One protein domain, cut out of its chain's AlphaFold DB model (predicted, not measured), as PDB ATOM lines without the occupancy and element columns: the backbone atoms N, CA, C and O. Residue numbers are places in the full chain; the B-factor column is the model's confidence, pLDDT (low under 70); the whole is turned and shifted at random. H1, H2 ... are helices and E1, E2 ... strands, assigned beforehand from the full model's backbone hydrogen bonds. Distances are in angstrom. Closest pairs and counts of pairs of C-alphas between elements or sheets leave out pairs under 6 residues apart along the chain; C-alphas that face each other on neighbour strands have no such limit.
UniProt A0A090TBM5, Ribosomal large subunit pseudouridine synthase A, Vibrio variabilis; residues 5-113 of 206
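What this domain is: This is residues 5 to 113 of the 206 residues of the protein "Ribosomal large subunit pseudouridine synthase A" of Vibrio variabilis (UniProt A0A090TBM5). There is little regular structure: one helix, H1, packs on a two-stranded antiparallel hairpin, E1 and E2, and long unnamed stretches surround this small core. Residues 26 to 32 stick out as a free loop. The 109 printed residues run H1, E1, E2, a mixed class with only 30 residues in named elements. The whole is only just compact, close to loose, with a radius of gyration of the C-alphas of 15.5 A and spans of 41 by 37 by 30 A.

Where its parts are: After unnamed residues 5 to 33, H1, residues 34 to 49, begins at C-alpha (-15.630, -31.658, 329.424) and is 23.0 A long. E1, residues 70 to 76, measures 19.9 A. E2, residues 82 to 88, measures 20.8 A and ends at C-alpha (-34.027, -23.416, 332.462).

How they stand to each other: E1 and E2 form a hairpin, antiparallel at 155 degrees, with N 73 and O 85 2.9 A apart, within hydrogen-bond range. Residues 9 to 10 pair antiparallel with 83 to 84 of E2. The closest C-alphas of H1 and E1 are those of Ala 40 and Val 72, 6.2 A apart. In H1 every O i to N i+4 pair is within hydrogen-bond range.

The domain as a whole: The printed part has no cut. H1 to E1 is a long link of 20 residues. Residue 5 and residues 105 to 113 have pLDDT under 70.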
ATOM      1  N   GLN A   5     -33.772 -34.141 346.045       52.22
ATOM      2  CA  GLN A   5     -33.336 -35.492 345.690       52.22
ATOM      3  C   GLN A   5     -33.825 -35.964 344.308       52.22
ATOM      4  O   GLN A   5     -33.276 -36.927 343.785       52.22
ATOM      5  N   HIS A   6     -34.808 -35.297 343.689       73.25
ATOM      6  CA  HIS A   6     -35.319 -35.652 342.354       73.25
ATOM      7  C   HIS A   6     -34.706 -34.833 341.202       73.25
ATOM      8  O   HIS A   6     -35.116 -35.004 340.058       73.25
ATOM      9  N   CYS A   7     -33.754 -33.937 341.481       88.94
ATOM     10  CA  CYS A   7     -33.133 -33.076 340.463       88.94
ATOM     11  C   CYS A   7     -31.726 -33.542 340.051       88.94
ATOM     12  O   CYS A   7     -31.102 -32.918 339.196       88.94
ATOM     13  N   PHE A   8     -31.204 -34.598 340.685       93.06
ATOM     14  CA  PHE A   8     -29.888 -35.156 340.382       93.06
ATOM     15  C   PHE A   8     -29.966 -36.079 339.164       93.06
ATOM     16  O   PHE A   8     -30.618 -37.122 339.215       93.06
ATOM     17  N   ASN A   9     -29.267 -35.709 338.094       94.62
ATOM     18  CA  ASN A   9     -29.152 -36.506 336.881       94.62
ATOM     19  C   ASN A   9     -27.827 -37.270 336.891       94.62
ATOM     20  O   ASN A   9     -26.764 -36.691 337.132       94.62
ATOM     21  N   ARG A  10     -27.898 -38.578 336.631       95.50
ATOM     22  CA  ARG A  10     -26.717 -39.426 336.428       95.50
ATOM     23  C   ARG A  10     -26.251 -39.317 334.981       95.50
ATOM     24  O   ARG A  10     -27.063 -39.105 334.084       95.50
ATOM     25  N   PHE A  11     -24.953 -39.486 334.762       96.38
ATOM     26  CA  PHE A  11     -24.431 -39.641 333.411       96.38
ATOM     27  C   PHE A  11     -24.841 -41.004 332.846       96.38
ATOM     28  O   PHE A  11     -24.675 -42.023 333.514       96.38
ATOM     29  N   ASP A  12     -25.338 -41.016 331.610       93.81
ATOM     30  CA  ASP A  12     -25.711 -42.260 330.910       93.81
ATOM     31  C   ASP A  12     -24.488 -43.001 330.342       93.81
ATOM     32  O   ASP A  12     -24.590 -44.126 329.850       93.81
ATOM     33  N   VAL A  13     -23.315 -42.368 330.410       93.00
ATOM     34  CA  VAL A  13     -22.037 -42.914 329.960       93.00
ATOM     35  C   VAL A  13     -21.015 -42.909 331.089       93.00
ATOM     36  O   VAL A  13     -21.106 -42.129 332.037       93.00
ATOM     37  N   ALA A  14     -20.017 -43.777 330.953       94.06
ATOM     38  CA  ALA A  14     -18.899 -43.889 331.876       94.06
ATOM     39  C   ALA A  14     -18.072 -42.585 331.893       94.06
ATOM     40  O   ALA A  14     -17.786 -42.012 330.836       94.06
ATOM     41  N   ILE A  15     -17.696 -42.115 333.086       95.69
ATOM     42  CA  ILE A  15     -16.994 -40.834 333.288       95.69
ATOM     43  C   ILE A  15     -15.614 -40.984 333.945       95.69
ATOM     44  O   ILE A  15     -14.963 -39.989 334.244       95.69
ATOM     45  N   GLU A  16     -15.130 -42.208 334.145       90.56
ATOM     46  CA  GLU A  16     -13.886 -42.516 334.867       90.56
ATOM     47  C   GLU A  16     -12.629 -41.962 334.177       90.56
ATOM     48  O   GLU A  16     -11.583 -41.837 334.808       90.56
ATOM     49  N   GLY A  17     -12.719 -41.626 332.885       89.75
ATOM     50  CA  GLY A  17     -11.633 -41.019 332.110       89.75
ATOM     51  C   GLY A  17     -11.556 -39.491 332.189       89.75
ATOM     52  O   GLY A  17     -10.695 -38.905 331.536       89.75
ATOM     53  N   TYR A  18     -12.453 -38.840 332.931       93.94
ATOM     54  CA  TYR A  18     -12.479 -37.387 333.068       93.94
ATOM     55  C   TYR A  18     -11.879 -36.953 334.404       93.94
ATOM     56  O   TYR A  18     -12.237 -37.475 335.458       93.94
ATOM     57  N   GLU A  19     -11.013 -35.941 334.369       94.38
ATOM     58  CA  GLU A  19     -10.614 -35.231 335.583       94.38
ATOM     59  C   GLU A  19     -11.794 -34.414 336.122       94.38
ATOM     60  O   GLU A  19     -12.657 -33.980 335.360       94.38
ATOM     61  N   LEU A  20     -11.864 -34.235 337.442       94.19
ATOM     62  CA  LEU A  20     -12.884 -33.388 338.058       94.19
ATOM     63  C   LEU A  20     -12.403 -31.933 338.101       94.19
ATOM     64  O   LEU A  20     -11.218 -31.691 338.331       94.19
ATOM     65  N   PRO A  21     -13.305 -30.950 337.938       92.06
ATOM     66  CA  PRO A  21     -12.926 -29.550 338.046       92.06
ATOM     67  C   PRO A  21     -12.497 -29.213 339.480       92.06
ATOM     68  O   PRO A  21     -13.224 -29.478 340.436       92.06
ATOM     69  N   GLU A  22     -11.341 -28.567 339.625       90.81
ATOM     70  CA  GLU A  22     -10.819 -28.130 340.930       90.81
ATOM     71  C   GLU A  22     -11.408 -26.791 341.400       90.81
ATOM     72  O   GLU A  22     -11.352 -26.452 342.582       90.81
ATOM     73  N   GLN A  23     -11.948 -25.999 340.471       88.38
ATOM     74  CA  GLN A  23     -12.425 -24.641 340.721       88.38
ATOM     75  C   GLN A  23     -13.745 -24.379 340.004       88.38
ATOM     76  O   GLN A  23     -14.035 -24.946 338.949       88.38
ATOM     77  N   PHE A  24     -14.535 -23.470 340.569       87.06
ATOM     78  CA  PHE A  24     -15.735 -22.975 339.910       87.06
ATOM     79  C   PHE A  24     -15.363 -22.041 338.753       87.06
ATOM     80  O   PHE A  24     -14.421 -21.254 338.862       87.06
ATOM     81  N   THR A  25     -16.097 -22.113 337.644       85.25
ATOM     82  CA  THR A  25     -15.788 -21.311 336.459       85.25
ATOM     83  C   THR A  25     -16.210 -19.853 336.632       85.25
ATOM     84  O   THR A  25     -17.188 -19.531 337.311       85.25
ATOM     85  N   PHE A  26     -15.475 -18.941 335.991       82.19
ATOM     86  CA  PHE A  26     -15.864 -17.537 335.919       82.19
ATOM     87  C   PHE A  26     -16.935 -17.355 334.830       82.19
ATOM     88  O   PHE A  26     -16.667 -17.689 333.678       82.19
ATOM     89  N   PRO A  27     -18.122 -16.796 335.129       77.50
ATOM     90  CA  PRO A  27     -19.298 -16.881 334.252       77.50
ATOM     91  C   PRO A  27     -19.148 -16.206 332.882       77.50
ATOM     92  O   PRO A  27     -19.880 -16.550 331.959       77.50
ATOM     93  N   PHE A  28     -18.211 -15.266 332.729       78.00
ATOM     94  CA  PHE A  28     -18.051 -14.490 331.493       78.00
ATOM     95  C   PHE A  28     -16.829 -14.880 330.657       78.00
ATOM     96  O   PHE A  28     -16.688 -14.405 329.533       78.00
ATOM     97  N   TYR A  29     -15.937 -15.719 331.186       81.69
ATOM     98  CA  TYR A  29     -14.732 -16.132 330.476       81.69
ATOM     99  C   TYR A  29     -14.212 -17.452 331.035       81.69
ATOM    100  O   TYR A  29     -13.511 -17.482 332.046       81.69
ATOM    101  N   TYR A  30     -14.593 -18.551 330.390       85.75
ATOM    102  CA  TYR A  30     -14.145 -19.885 330.758       85.75
ATOM    103  C   TYR A  30     -14.196 -20.830 329.560       85.75
ATOM    104  O   TYR A  30     -15.001 -20.661 328.643       85.75
ATOM    105  N   THR A  31     -13.349 -21.853 329.594       88.75
ATOM    106  CA  THR A  31     -13.523 -23.044 328.764       88.75
ATOM    107  C   THR A  31     -14.434 -24.001 329.530       88.75
ATOM    108  O   THR A  31     -14.130 -24.308 330.687       88.75
ATOM    109  N   PRO A  32     -15.567 -24.448 328.958       91.75
ATOM    110  CA  PRO A  32     -16.456 -25.366 329.653       91.75
ATOM    111  C   PRO A  32     -15.726 -26.675 329.944       91.75
ATOM    112  O   PRO A  32     -15.054 -27.237 329.080       91.75
ATOM    113  N   HIS A  33     -15.871 -27.159 331.174       94.38
ATOM    114  CA  HIS A  33     -15.296 -28.433 331.575       94.38
ATOM    115  C   HIS A  33     -15.896 -29.577 330.728       94.38
ATOM    116  O   HIS A  33     -17.112 -29.564 330.505       94.38
ATOM    117  N   PRO A  34     -15.119 -30.589 330.288       95.44
ATOM    118  CA  PRO A  34     -15.630 -31.658 329.424       95.44
ATOM    119  C   PRO A  34     -16.862 -32.391 329.980       95.44
ATOM    120  O   PRO A  34     -17.803 -32.657 329.238       95.44
ATOM    121  N   LEU A  35     -16.921 -32.628 331.297       96.25
ATOM    122  CA  LEU A  35     -18.113 -33.201 331.946       96.25
ATOM    123  C   LEU A  35     -19.357 -32.300 331.849       96.25
ATOM    124  O   LEU A  35     -20.470 -32.807 331.752       96.25
ATOM    125  N   CYS A  36     -19.194 -30.974 331.840       95.38
ATOM    126  CA  CYS A  36     -20.316 -30.053 331.645       95.38
ATOM    127  C   CYS A  36     -20.802 -30.069 330.190       95.38
ATOM    128  O   CYS A  36     -22.002 -29.986 329.952       95.38
ATOM    129  N   VAL A  37     -19.890 -30.214 329.221       95.88
ATOM    130  CA  VAL A  37     -20.256 -30.404 327.806       95.88
ATOM    131  C   VAL A  37     -21.026 -31.714 327.634       95.88
ATOM    132  O   VAL A  37     -22.068 -31.736 326.985       95.88
ATOM    133  N   LEU A  38     -20.559 -32.791 328.272       97.31
ATOM    134  CA  LEU A  38     -21.243 -34.081 328.272       97.31
ATOM    135  C   LEU A  38     -22.652 -33.986 328.876       97.31
ATOM    136  O   LEU A  38     -23.610 -34.450 328.263       97.31
ATOM    137  N   ALA A  39     -22.791 -33.328 330.031       97.44
ATOM    138  CA  ALA A  39     -24.082 -33.104 330.681       97.44
ATOM    139  C   ALA A  39     -25.037 -32.287 329.796       97.44
ATOM    140  O   ALA A  39     -26.216 -32.616 329.682       97.44
ATOM    141  N   ALA A  40     -24.532 -31.242 329.133       97.06
ATOM    142  CA  ALA A  40     -25.323 -30.431 328.211       97.06
ATOM    143  C   ALA A  40     -25.818 -31.250 327.007       97.06
ATOM    144  O   ALA A  40     -26.990 -31.148 326.650       97.06
ATOM    145  N   ASN A  41     -24.966 -32.101 326.429       97.25
ATOM    146  CA  ASN A  41     -25.352 -32.987 325.328       97.25
ATOM    147  C   ASN A  41     -26.426 -33.997 325.760       97.25
ATOM    148  O   ASN A  41     -27.404 -34.198 325.043       97.25
ATOM    149  N   GLN A  42     -26.278 -34.601 326.942       97.56
ATOM    150  CA  GLN A  42     -27.277 -35.527 327.481       97.56
ATOM    151  C   GLN A  42     -28.616 -34.814 327.733       97.56
ATOM    152  O   GLN A  42     -29.673 -35.328 327.372       97.56
ATOM    153  N   LEU A  43     -28.587 -33.585 328.265       96.12
ATOM    154  CA  LEU A  43     -29.791 -32.766 328.424       96.12
ATOM    155  C   LEU A  43     -30.453 -32.451 327.073       96.12
ATOM    156  O   LEU A  43     -31.671 -32.540 326.958       96.12
ATOM    157  N   GLN A  44     -29.678 -32.114 326.040       94.69
ATOM    158  CA  GLN A  44     -30.210 -31.885 324.691       94.69
ATOM    159  C   GLN A  44     -30.900 -33.136 324.128       94.69
ATOM    160  O   GLN A  44     -32.000 -33.027 323.590       94.69
ATOM    161  N   GLN A  45     -30.297 -34.315 324.296       94.56
ATOM    162  CA  GLN A  45     -30.892 -35.588 323.872       94.56
ATOM    163  C   GLN A  45     -32.208 -35.881 324.600       94.56
ATOM    164  O   GLN A  45     -33.191 -36.283 323.971       94.56
ATOM    165  N   TYR A  46     -32.257 -35.630 325.911       93.88
ATOM    166  CA  TYR A  46     -33.497 -35.721 326.681       93.88
ATOM    167  C   TYR A  46     -34.561 -34.765 326.124       93.88
ATOM    168  O   TYR A  46     -35.656 -35.205 325.792       93.88
ATOM    169  N   LEU A  47     -34.236 -33.484 325.920       92.88
ATOM    170  CA  LEU A  47     -35.184 -32.482 325.411       92.88
ATOM    171  C   LEU A  47     -35.755 -32.824 324.025       92.88
ATOM    172  O   LEU A  47     -36.891 -32.452 323.735       92.88
ATOM    173  N   GLN A  48     -34.994 -33.532 323.186       90.38
ATOM    174  CA  GLN A  48     -35.416 -33.974 321.852       90.38
ATOM    175  C   GLN A  48     -36.350 -35.192 321.862       90.38
ATOM    176  O   GLN A  48     -37.074 -35.406 320.892       90.38
ATOM    177  N   SER A  49     -36.307 -36.014 322.914       90.12
ATOM    178  CA  SER A  49     -36.989 -37.318 322.953       90.12
ATOM    179  C   SER A  49     -38.070 -37.432 324.028       90.12
ATOM    180  O   SER A  49     -38.939 -38.299 323.928       90.12
ATOM    181  N   GLN A  50     -38.029 -36.570 325.045       90.44
ATOM    182  CA  GLN A  50     -38.987 -36.552 326.145       90.44
ATOM    183  C   GLN A  50     -40.407 -36.211 325.680       90.44
ATOM    184  O   GLN A  50     -40.613 -35.489 324.704       90.44
ATOM    185  N   THR A  51     -41.394 -36.695 326.432       89.25
ATOM    186  CA  THR A  51     -42.826 -36.413 326.226       89.25
ATOM    187  C   THR A  51     -43.500 -35.850 327.482       89.25
ATOM    188  O   THR A  51     -44.724 -35.748 327.544       89.25
ATOM    189  N   ASP A  52     -42.700 -35.457 328.474       86.94
ATOM    190  CA  ASP A  52     -43.114 -34.933 329.775       86.94
ATOM    191  C   ASP A  52     -43.763 -33.544 329.660       86.94
ATOM    192  O   ASP A  52     -44.643 -33.190 330.448       86.94
ATOM    193  N   PHE A  53     -43.350 -32.743 328.673       89.06
ATOM    194  CA  PHE A  53     -43.942 -31.443 328.360       89.06
ATOM    195  C   PHE A  53     -43.846 -31.098 326.869       89.06
ATOM    196  O   PHE A  53     -42.969 -31.573 326.146       89.06
ATOM    197  N   VAL A  54     -44.736 -30.208 326.419       87.06
ATOM    198  CA  VAL A  54     -44.787 -29.727 325.031       87.06
ATOM    199  C   VAL A  54     -44.199 -28.326 324.947       87.06
ATOM    200  O   VAL A  54     -44.729 -27.379 325.530       87.06
ATOM    201  N   HIS A  55     -43.114 -28.181 324.192       87.88
ATOM    202  CA  HIS A  55     -42.517 -26.888 323.885       87.88
ATOM    203  C   HIS A  55     -41.860 -26.938 322.508       87.88
ATOM    204  O   HIS A  55     -41.052 -27.822 322.239       87.88
ATOM    205  N   ASP A  56     -42.199 -25.983 321.646       87.62
ATOM    206  CA  ASP A  56     -41.568 -25.850 320.337       87.62
ATOM    207  C   ASP A  56     -40.255 -25.069 320.474       87.62
ATOM    208  O   ASP A  56     -40.249 -23.847 320.658       87.62
ATOM    209  N   PHE A  57     -39.138 -25.791 320.424       87.31
ATOM    210  CA  PHE A  57     -37.797 -25.213 320.494       87.31
ATOM    211  C   PHE A  57     -37.313 -24.623 319.159       87.31
ATOM    212  O   PHE A  57     -36.246 -24.014 319.148       87.31
ATOM    213  N   GLY A  58     -38.069 -24.767 318.063       85.62
ATOM    214  CA  GLY A  58     -37.657 -24.315 316.731       85.62
ATOM    215  C   GLY A  58     -36.629 -25.212 316.055       85.62
ATOM    216  O   GLY A  58     -35.800 -24.709 315.309       85.62
ATOM    217  N   ILE A  59     -36.641 -26.518 316.349       83.50
ATOM    218  CA  ILE A  59     -35.698 -27.485 315.756       83.50
ATOM    219  C   ILE A  59     -36.016 -27.717 314.271       83.50
ATOM    220  O   ILE A  59     -35.097 -27.789 313.460       83.50
ATOM    221  N   ASP A  60     -37.305 -27.799 313.923       84.50
ATOM    222  CA  ASP A  60     -37.759 -28.049 312.548       84.50
ATOM    223  C   ASP A  60     -38.039 -26.751 311.764       84.50
ATOM    224  O   ASP A  60     -37.835 -26.704 310.551       84.50
ATOM    225  N   ASP A  61     -38.496 -25.693 312.447       84.25
ATOM    226  CA  ASP A  61     -38.772 -24.370 311.868       84.25
ATOM    227  C   ASP A  61     -38.414 -23.248 312.857       84.25
ATOM    228  O   ASP A  61     -39.149 -22.940 313.802       84.25
ATOM    229  N   GLU A  62     -37.280 -22.589 312.611       81.56
ATOM    230  CA  GLU A  62     -36.796 -21.471 313.428       81.56
ATOM    231  C   GLU A  62     -37.769 -20.275 313.456       81.56
ATOM    232  O   GLU A  62     -37.743 -19.487 314.400       81.56
ATOM    233  N   SER A  63     -38.642 -20.121 312.449       79.25
ATOM    234  CA  SER A  63     -39.554 -18.974 312.342       79.25
ATOM    235  C   SER A  63     -40.759 -19.050 313.287       79.25
ATOM    236  O   SER A  63     -41.343 -18.017 313.624       79.25
ATOM    237  N   GLN A  64     -41.119 -20.258 313.730       76.12
ATOM    238  CA  GLN A  64     -42.225 -20.519 314.663       76.12
ATOM    239  C   GLN A  64     -41.734 -20.882 316.072       76.12
ATOM    240  O   GLN A  64     -42.462 -20.707 317.057       76.12
ATOM    241  N   GLY A  65     -40.486 -21.344 316.171       78.94
ATOM    242  CA  GLY A  65     -39.870 -21.805 317.403       78.94
ATOM    243  C   GLY A  65     -39.705 -20.742 318.484       78.94
ATOM    244  O   GLY A  65     -39.473 -19.558 318.235       78.94
ATOM    245  N   ARG A  66     -39.755 -21.189 319.741       83.19
ATOM    246  CA  ARG A  66     -39.436 -20.372 320.913       83.19
ATOM    247  C   ARG A  66     -38.184 -20.922 321.580       83.19
ATOM    248  O   ARG A  66     -38.263 -21.793 322.444       83.19
ATOM    249  N   GLY A  67     -37.024 -20.385 321.207       86.25
ATOM    250  CA  GLY A  67     -35.746 -20.760 321.811       86.25
ATOM    251  C   GLY A  67     -35.737 -20.617 323.339       86.25
ATOM    252  O   GLY A  67     -36.445 -19.787 323.922       86.25
ATOM    253  N   LYS A  68     -34.920 -21.439 324.003       90.00
ATOM    254  CA  LYS A  68     -34.830 -21.478 325.463       90.00
ATOM    255  C   LYS A  68     -33.397 -21.667 325.936       90.00
ATOM    256  O   LYS A  68     -32.640 -22.420 325.337       90.00
ATOM    257  N   MET A  69     -33.042 -20.992 327.029       91.69
ATOM    258  CA  MET A  69     -31.743 -21.177 327.671       91.69
ATOM    259  C   MET A  69     -31.851 -22.229 328.768       91.69
ATOM    260  O   MET A  69     -32.677 -22.094 329.677       91.69
ATOM    261  N   PHE A  70     -30.980 -23.228 328.684       94.00
ATOM    262  CA  PHE A  70     -30.782 -24.256 329.694       94.00
ATOM    263  C   PHE A  70     -29.383 -24.134 330.295       94.00
ATOM    264  O   PHE A  70     -28.449 -23.691 329.629       94.00
ATOM    265  N   GLY A  71     -29.249 -24.529 331.556       93.31
ATOM    266  CA  GLY A  71     -27.976 -24.592 332.261       93.31
ATOM    267  C   GLY A  71     -27.788 -25.955 332.908       93.31
ATOM    268  O   GLY A  71     -28.756 -26.558 333.369       93.31
ATOM    269  N   VAL A  72     -26.538 -26.409 332.959       95.31
ATOM    270  CA  VAL A  72     -26.133 -27.606 333.699       95.31
ATOM    271  C   VAL A  72     -25.111 -27.237 334.764       95.31
ATOM    272  O   VAL A  72     -24.279 -26.352 334.556       95.31
ATOM    273  N   LEU A  73     -25.166 -27.920 335.901       94.31
ATOM    274  CA  LEU A  73     -24.200 -27.776 336.982       94.31
ATOM    275  C   LEU A  73     -23.702 -29.155 337.398       94.31
ATOM    276  O   LEU A  73     -24.490 -29.964 337.883       94.31
ATOM    277  N   LEU A  74     -22.404 -29.404 337.233       95.38
ATOM    278  CA  LEU A  74     -21.763 -30.612 337.743       95.38
ATOM    279  C   LEU A  74     -21.795 -30.602 339.276       95.38
ATOM    280  O   LEU A  74     -21.427 -29.606 339.897       95.38
ATOM    281  N   VAL A  75     -22.228 -31.706 339.881       94.56
ATOM    282  CA  VAL A  75     -22.340 -31.850 341.335       94.56
ATOM    283  C   VAL A  75     -21.882 -33.231 341.789       94.56
ATOM    284  O   VAL A  75     -22.007 -34.217 341.064       94.56
ATOM    285  N   GLN A  76     -21.399 -33.300 343.026       93.56
ATOM    286  CA  GLN A  76     -21.227 -34.548 343.758       93.56
ATOM    287  C   GLN A  76     -22.340 -34.656 344.803       93.56
ATOM    288  O   GLN A  76     -22.546 -33.724 345.583       93.56
ATOM    289  N   ASN A  77     -23.080 -35.762 344.812       91.19
ATOM    290  CA  ASN A  77     -24.138 -35.977 345.799       91.19
ATOM    291  C   ASN A  77     -23.565 -36.460 347.156       91.19
ATOM    292  O   ASN A  77     -22.389 -36.817 347.239       91.19
ATOM    293  N   PRO A  78     -24.367 -36.501 348.241       90.81
ATOM    294  CA  PRO A  78     -23.894 -36.947 349.557       90.81
ATOM    295  C   PRO A  78     -23.391 -38.398 349.609       90.81
ATOM    296  O   PRO A  78     -22.691 -38.767 350.548       90.81
ATOM    297  N   GLN A  79     -23.754 -39.224 348.625       91.69
ATOM    298  CA  GLN A  79     -23.274 -40.596 348.461       91.69
ATOM    299  C   GLN A  79     -21.925 -40.656 347.719       91.69
ATOM    300  O   GLN A  79     -21.363 -41.737 347.562       91.69
ATOM    301  N   GLY A  80     -21.393 -39.512 347.281       91.38
ATOM    302  CA  GLY A  80     -20.141 -39.400 346.540       91.38
ATOM    303  C   GLY A  80     -20.282 -39.597 345.030       91.38
ATOM    304  O   GLY A  80     -19.270 -39.529 344.335       91.38
ATOM    305  N   GLU A  81     -21.496 -39.806 344.510       93.94
ATOM    306  CA  GLU A  81     -21.739 -39.983 343.076       93.94
ATOM    307  C   GLU A  81     -21.628 -38.641 342.340       93.94
ATOM    308  O   GLU A  81     -22.168 -37.625 342.786       93.94
ATOM    309  N   ILE A  82     -20.963 -38.653 341.184       95.81
ATOM    310  CA  ILE A  82     -20.853 -37.495 340.294       95.81
ATOM    311  C   ILE A  82     -22.015 -37.509 339.300       95.81
ATOM    312  O   ILE A  82     -22.298 -38.520 338.659       95.81
ATOM    313  N   GLY A  83     -22.677 -36.367 339.167       95.88
ATOM    314  CA  GLY A  83     -23.786 -36.160 338.245       95.88
ATOM    315  C   GLY A  83     -23.985 -34.678 337.973       95.88
ATOM    316  O   GLY A  83     -23.080 -33.869 338.193       95.88
ATOM    317  N   PHE A  84     -25.166 -34.301 337.501       96.31
ATOM    318  CA  PHE A  84     -25.456 -32.908 337.189       96.31
ATOM    319  C   PHE A  84     -26.886 -32.496 337.533       96.31
ATOM    320  O   PHE A  84     -27.823 -33.295 337.545       96.31
ATOM    321  N   LEU A  85     -27.046 -31.209 337.815       95.81
ATOM    322  CA  LEU A  85     -28.336 -30.542 337.929       95.81
ATOM    323  C   LEU A  85     -28.637 -29.811 336.623       95.81
ATOM    324  O   LEU A  85     -27.720 -29.281 335.996       95.81
ATOM    325  N   SER A  86     -29.915 -29.730 336.264       95.50
ATOM    326  CA  SER A  86     -30.389 -29.025 335.071       95.50
ATOM    327  C   SER A  86     -31.343 -27.901 335.460       95.50
ATOM    328  O   SER A  86     -32.177 -28.068 336.348       95.50
ATOM    329  N   ALA A  87     -31.247 -26.760 334.782       93.31
ATOM    330  CA  ALA A  87     -32.109 -25.595 334.978       93.31
ATOM    331  C   ALA A  87     -32.525 -24.991 333.631       93.31
ATOM    332  O   ALA A  87     -31.840 -25.177 332.626       93.31
ATOM    333  N   PHE A  88     -33.606 -24.211 333.618       91.94
ATOM    334  CA  PHE A  88     -34.027 -23.416 332.462       91.94
ATOM    335  C   PHE A  88     -34.425 -21.996 332.875       91.94
ATOM    336  O   PHE A  88     -34.806 -21.748 334.018       91.94
ATOM    337  N   SER A  89     -34.337 -21.039 331.950       87.25
ATOM    338  CA  SER A  89     -34.715 -19.645 332.221       87.25
ATOM    339  C   SER A  89     -36.241 -19.460 332.257       87.25
ATOM    340  O   SER A  89     -36.934 -19.969 331.397       87.25
ATOM    341  N   GLY A  90     -36.838 -18.703 333.180       83.69
ATOM    342  CA  GLY A  90     -38.286 -18.392 333.139       83.69
ATOM    343  C   GLY A  90     -39.217 -19.622 333.187       83.69
ATOM    344  O   GLY A  90     -39.120 -20.423 334.106       83.69
ATOM    345  N   LYS A  91     -40.143 -19.757 332.217       82.62
ATOM    346  CA  LYS A  91     -41.140 -20.852 332.147       82.62
ATOM    347  C   LYS A  91     -41.115 -21.637 330.828       82.62
ATOM    348  O   LYS A  91     -40.815 -21.052 329.784       82.62
ATOM    349  N   ILE A  92     -41.465 -22.916 330.863       85.50
ATOM    350  CA  ILE A  92     -41.669 -23.809 329.709       85.50
ATOM    351  C   ILE A  92     -43.072 -24.402 329.840       85.50
ATOM    352  O   ILE A  92     -43.457 -24.773 330.942       85.50
ATOM    353  N   ALA A  93     -43.845 -24.468 328.751       80.62
ATOM    354  CA  ALA A  93     -45.219 -24.993 328.784       80.62
ATOM    355  C   ALA A  93     -46.085 -24.368 329.908       80.62
ATOM    356  O   ALA A  93     -46.798 -25.063 330.626       80.62
ATOM    357  N   ASP A  94     -45.938 -23.052 330.105       77.25
ATOM    358  CA  ASP A  94     -46.558 -22.265 331.182       77.25
ATOM    359  C   ASP A  94     -46.225 -22.686 332.627       77.25
ATOM    360  O   ASP A  94     -46.798 -22.154 333.576       77.25
ATOM    361  N   GLN A  95     -45.222 -23.546 332.803       78.06
ATOM    362  CA  GLN A  95     -44.739 -24.043 334.087       78.06
ATOM    363  C   GLN A  95     -43.310 -23.561 334.356       78.06
ATOM    364  O   GLN A  95     -42.456 -23.509 333.471       78.06
ATOM    365  N   ASN A  96     -43.032 -23.194 335.601       75.44
ATOM    366  CA  ASN A  96     -41.683 -22.896 336.093       75.44
ATOM    367  C   ASN A  96     -41.130 -24.012 336.996       75.44
ATOM    368  O   ASN A  96     -40.001 -23.915 337.465       75.44
ATOM    369  N   LEU A  97     -41.912 -25.072 337.211       81.56
ATOM    370  CA  LEU A  97     -41.547 -26.277 337.942       81.56
ATOM    371  C   LEU A  97     -41.760 -27.472 337.021       81.56
ATOM    372  O   LEU A  97     -42.894 -27.785 336.671       81.56
ATOM    373  N   LEU A  98     -40.672 -28.136 336.636       85.38
ATOM    374  CA  LEU A  98     -40.708 -29.365 335.849       85.38
ATOM    375  C   LEU A  98     -39.902 -30.456 336.571       85.38
ATOM    376  O   LEU A  98     -38.861 -30.143 337.159       85.38
ATOM    377  N   PRO A  99     -40.353 -31.725 336.557       85.12
ATOM    378  CA  PRO A  99     -39.563 -32.843 337.071       85.12
ATOM    379  C   PRO A  99     -38.167 -32.896 336.431       85.12
ATOM    380  O   PRO A  99     -38.011 -32.571 335.261       85.12
ATOM    381  N   GLY A 100     -37.145 -33.281 337.200       87.19
ATOM    382  CA  GLY A 100     -35.759 -33.364 336.712       87.19
ATOM    383  C   GLY A 100     -35.013 -32.024 336.617       87.19
ATOM    384  O   GLY A 100     -33.786 -32.022 336.495       87.19
ATOM    385  N   PHE A 101     -35.709 -30.891 336.754       91.31
ATOM    386  CA  PHE A 101     -35.105 -29.560 336.803       91.31
ATOM    387  C   PHE A 101     -35.086 -29.006 338.225       91.31
ATOM    388  O   PHE A 101     -35.961 -29.299 339.044       91.31
ATOM    389  N   VAL A 102     -34.073 -28.198 338.537       90.31
ATOM    390  CA  VAL A 102     -34.023 -27.491 339.820       90.31
ATOM    391  C   VAL A 102     -35.144 -26.450 339.891       90.31
ATOM    392  O   VAL A 102     -35.399 -25.760 338.898       90.31
ATOM    393  N   PRO A 103     -35.826 -26.316 341.043       83.81
ATOM    394  CA  PRO A 103     -36.866 -25.313 341.202       83.81
ATOM    395  C   PRO A 103     -36.269 -23.899 341.127       83.81
ATOM    396  O   PRO A 103     -35.102 -23.696 341.485       83.81
ATOM    397  N   PRO A 104     -37.052 -22.899 340.694       74.75
ATOM    398  CA  PRO A 104     -36.594 -21.525 340.680       74.75
ATOM    399  C   PRO A 104     -36.330 -21.056 342.115       74.75
ATOM    400  O   PRO A 104     -37.075 -21.377 343.039       74.75
ATOM    401  N   VAL A 105     -35.282 -20.247 342.297       66.62
ATOM    402  CA  VAL A 105     -34.966 -19.619 343.596       66.62
ATOM    403  C   VAL A 105     -36.105 -18.692 344.051       66.62
ATOM    404  O   VAL A 105     -36.302 -18.489 345.245       66.62
ATOM    405  N   PHE A 106     -36.878 -18.159 343.097       54.50
ATOM    406  CA  PHE A 106     -38.055 -17.331 343.330       54.50
ATOM    407  C   PHE A 106     -39.192 -17.759 342.394       54.50
ATOM    408  O   PHE A 106     -39.036 -17.735 341.171       54.50
ATOM    409  N   ASP A 107     -40.337 -18.150 342.952       55.81
ATOM    410  CA  ASP A 107     -41.507 -18.535 342.164       55.81
ATOM    411  C   ASP A 107     -42.230 -17.281 341.642       55.81
ATOM    412  O   ASP A 107     -43.032 -16.649 342.322       55.81
ATOM    413  N   MET A 108     -41.934 -16.889 340.402       49.78
ATOM    414  CA  MET A 108     -42.597 -15.749 339.755       49.78
ATOM    415  C   MET A 108     -44.093 -15.990 339.458       49.78
ATOM    416  O   MET A 108     -44.778 -15.045 339.063       49.78
ATOM    417  N   LEU A 109     -44.610 -17.219 339.597       50.78
ATOM    418  CA  LEU A 109     -45.988 -17.586 339.250       50.78
ATOM    419  C   LEU A 109     -46.926 -17.696 340.459       50.78
ATOM    420  O   LEU A 109     -48.139 -17.777 340.242       50.78
ATOM    421  N   THR A 110     -46.414 -17.636 341.694       53.09
ATOM    422  CA  THR A 110     -47.259 -17.490 342.891       53.09
ATOM    423  C   THR A 110     -48.046 -16.181 342.829       53.09
ATOM    424  O   THR A 110     -47.533 -15.174 342.337       53.09
ATOM    425  N   GLU A 111     -49.295 -16.210 343.300       48.41
ATOM    426  CA  GLU A 111     -50.298 -15.145 343.128       48.41
ATOM    427  C   GLU A 111     -49.845 -13.746 343.591       48.41
ATOM    428  O   GLU A 111     -50.351 -12.759 343.063       48.41
ATOM    429  N   ASP A 112     -48.823 -13.660 344.448       46.53
ATOM    430  CA  ASP A 112     -48.322 -12.421 345.061       46.53
ATOM    431  C   ASP A 112     -47.035 -11.842 344.427       46.53
ATOM    432  O   ASP A 112     -46.353 -11.011 345.033       46.53
ATOM    433  N   SER A 113     -46.632 -12.265 343.220       49.34
ATOM    434  CA  SER A 113     -45.403 -11.735 342.609       49.34
ATOM    435  C   SER A 113     -45.600 -10.320 342.026       49.34
ATOM    436  O   SER A 113     -46.336 -10.099 341.061       49.34
TER     437      SER A 113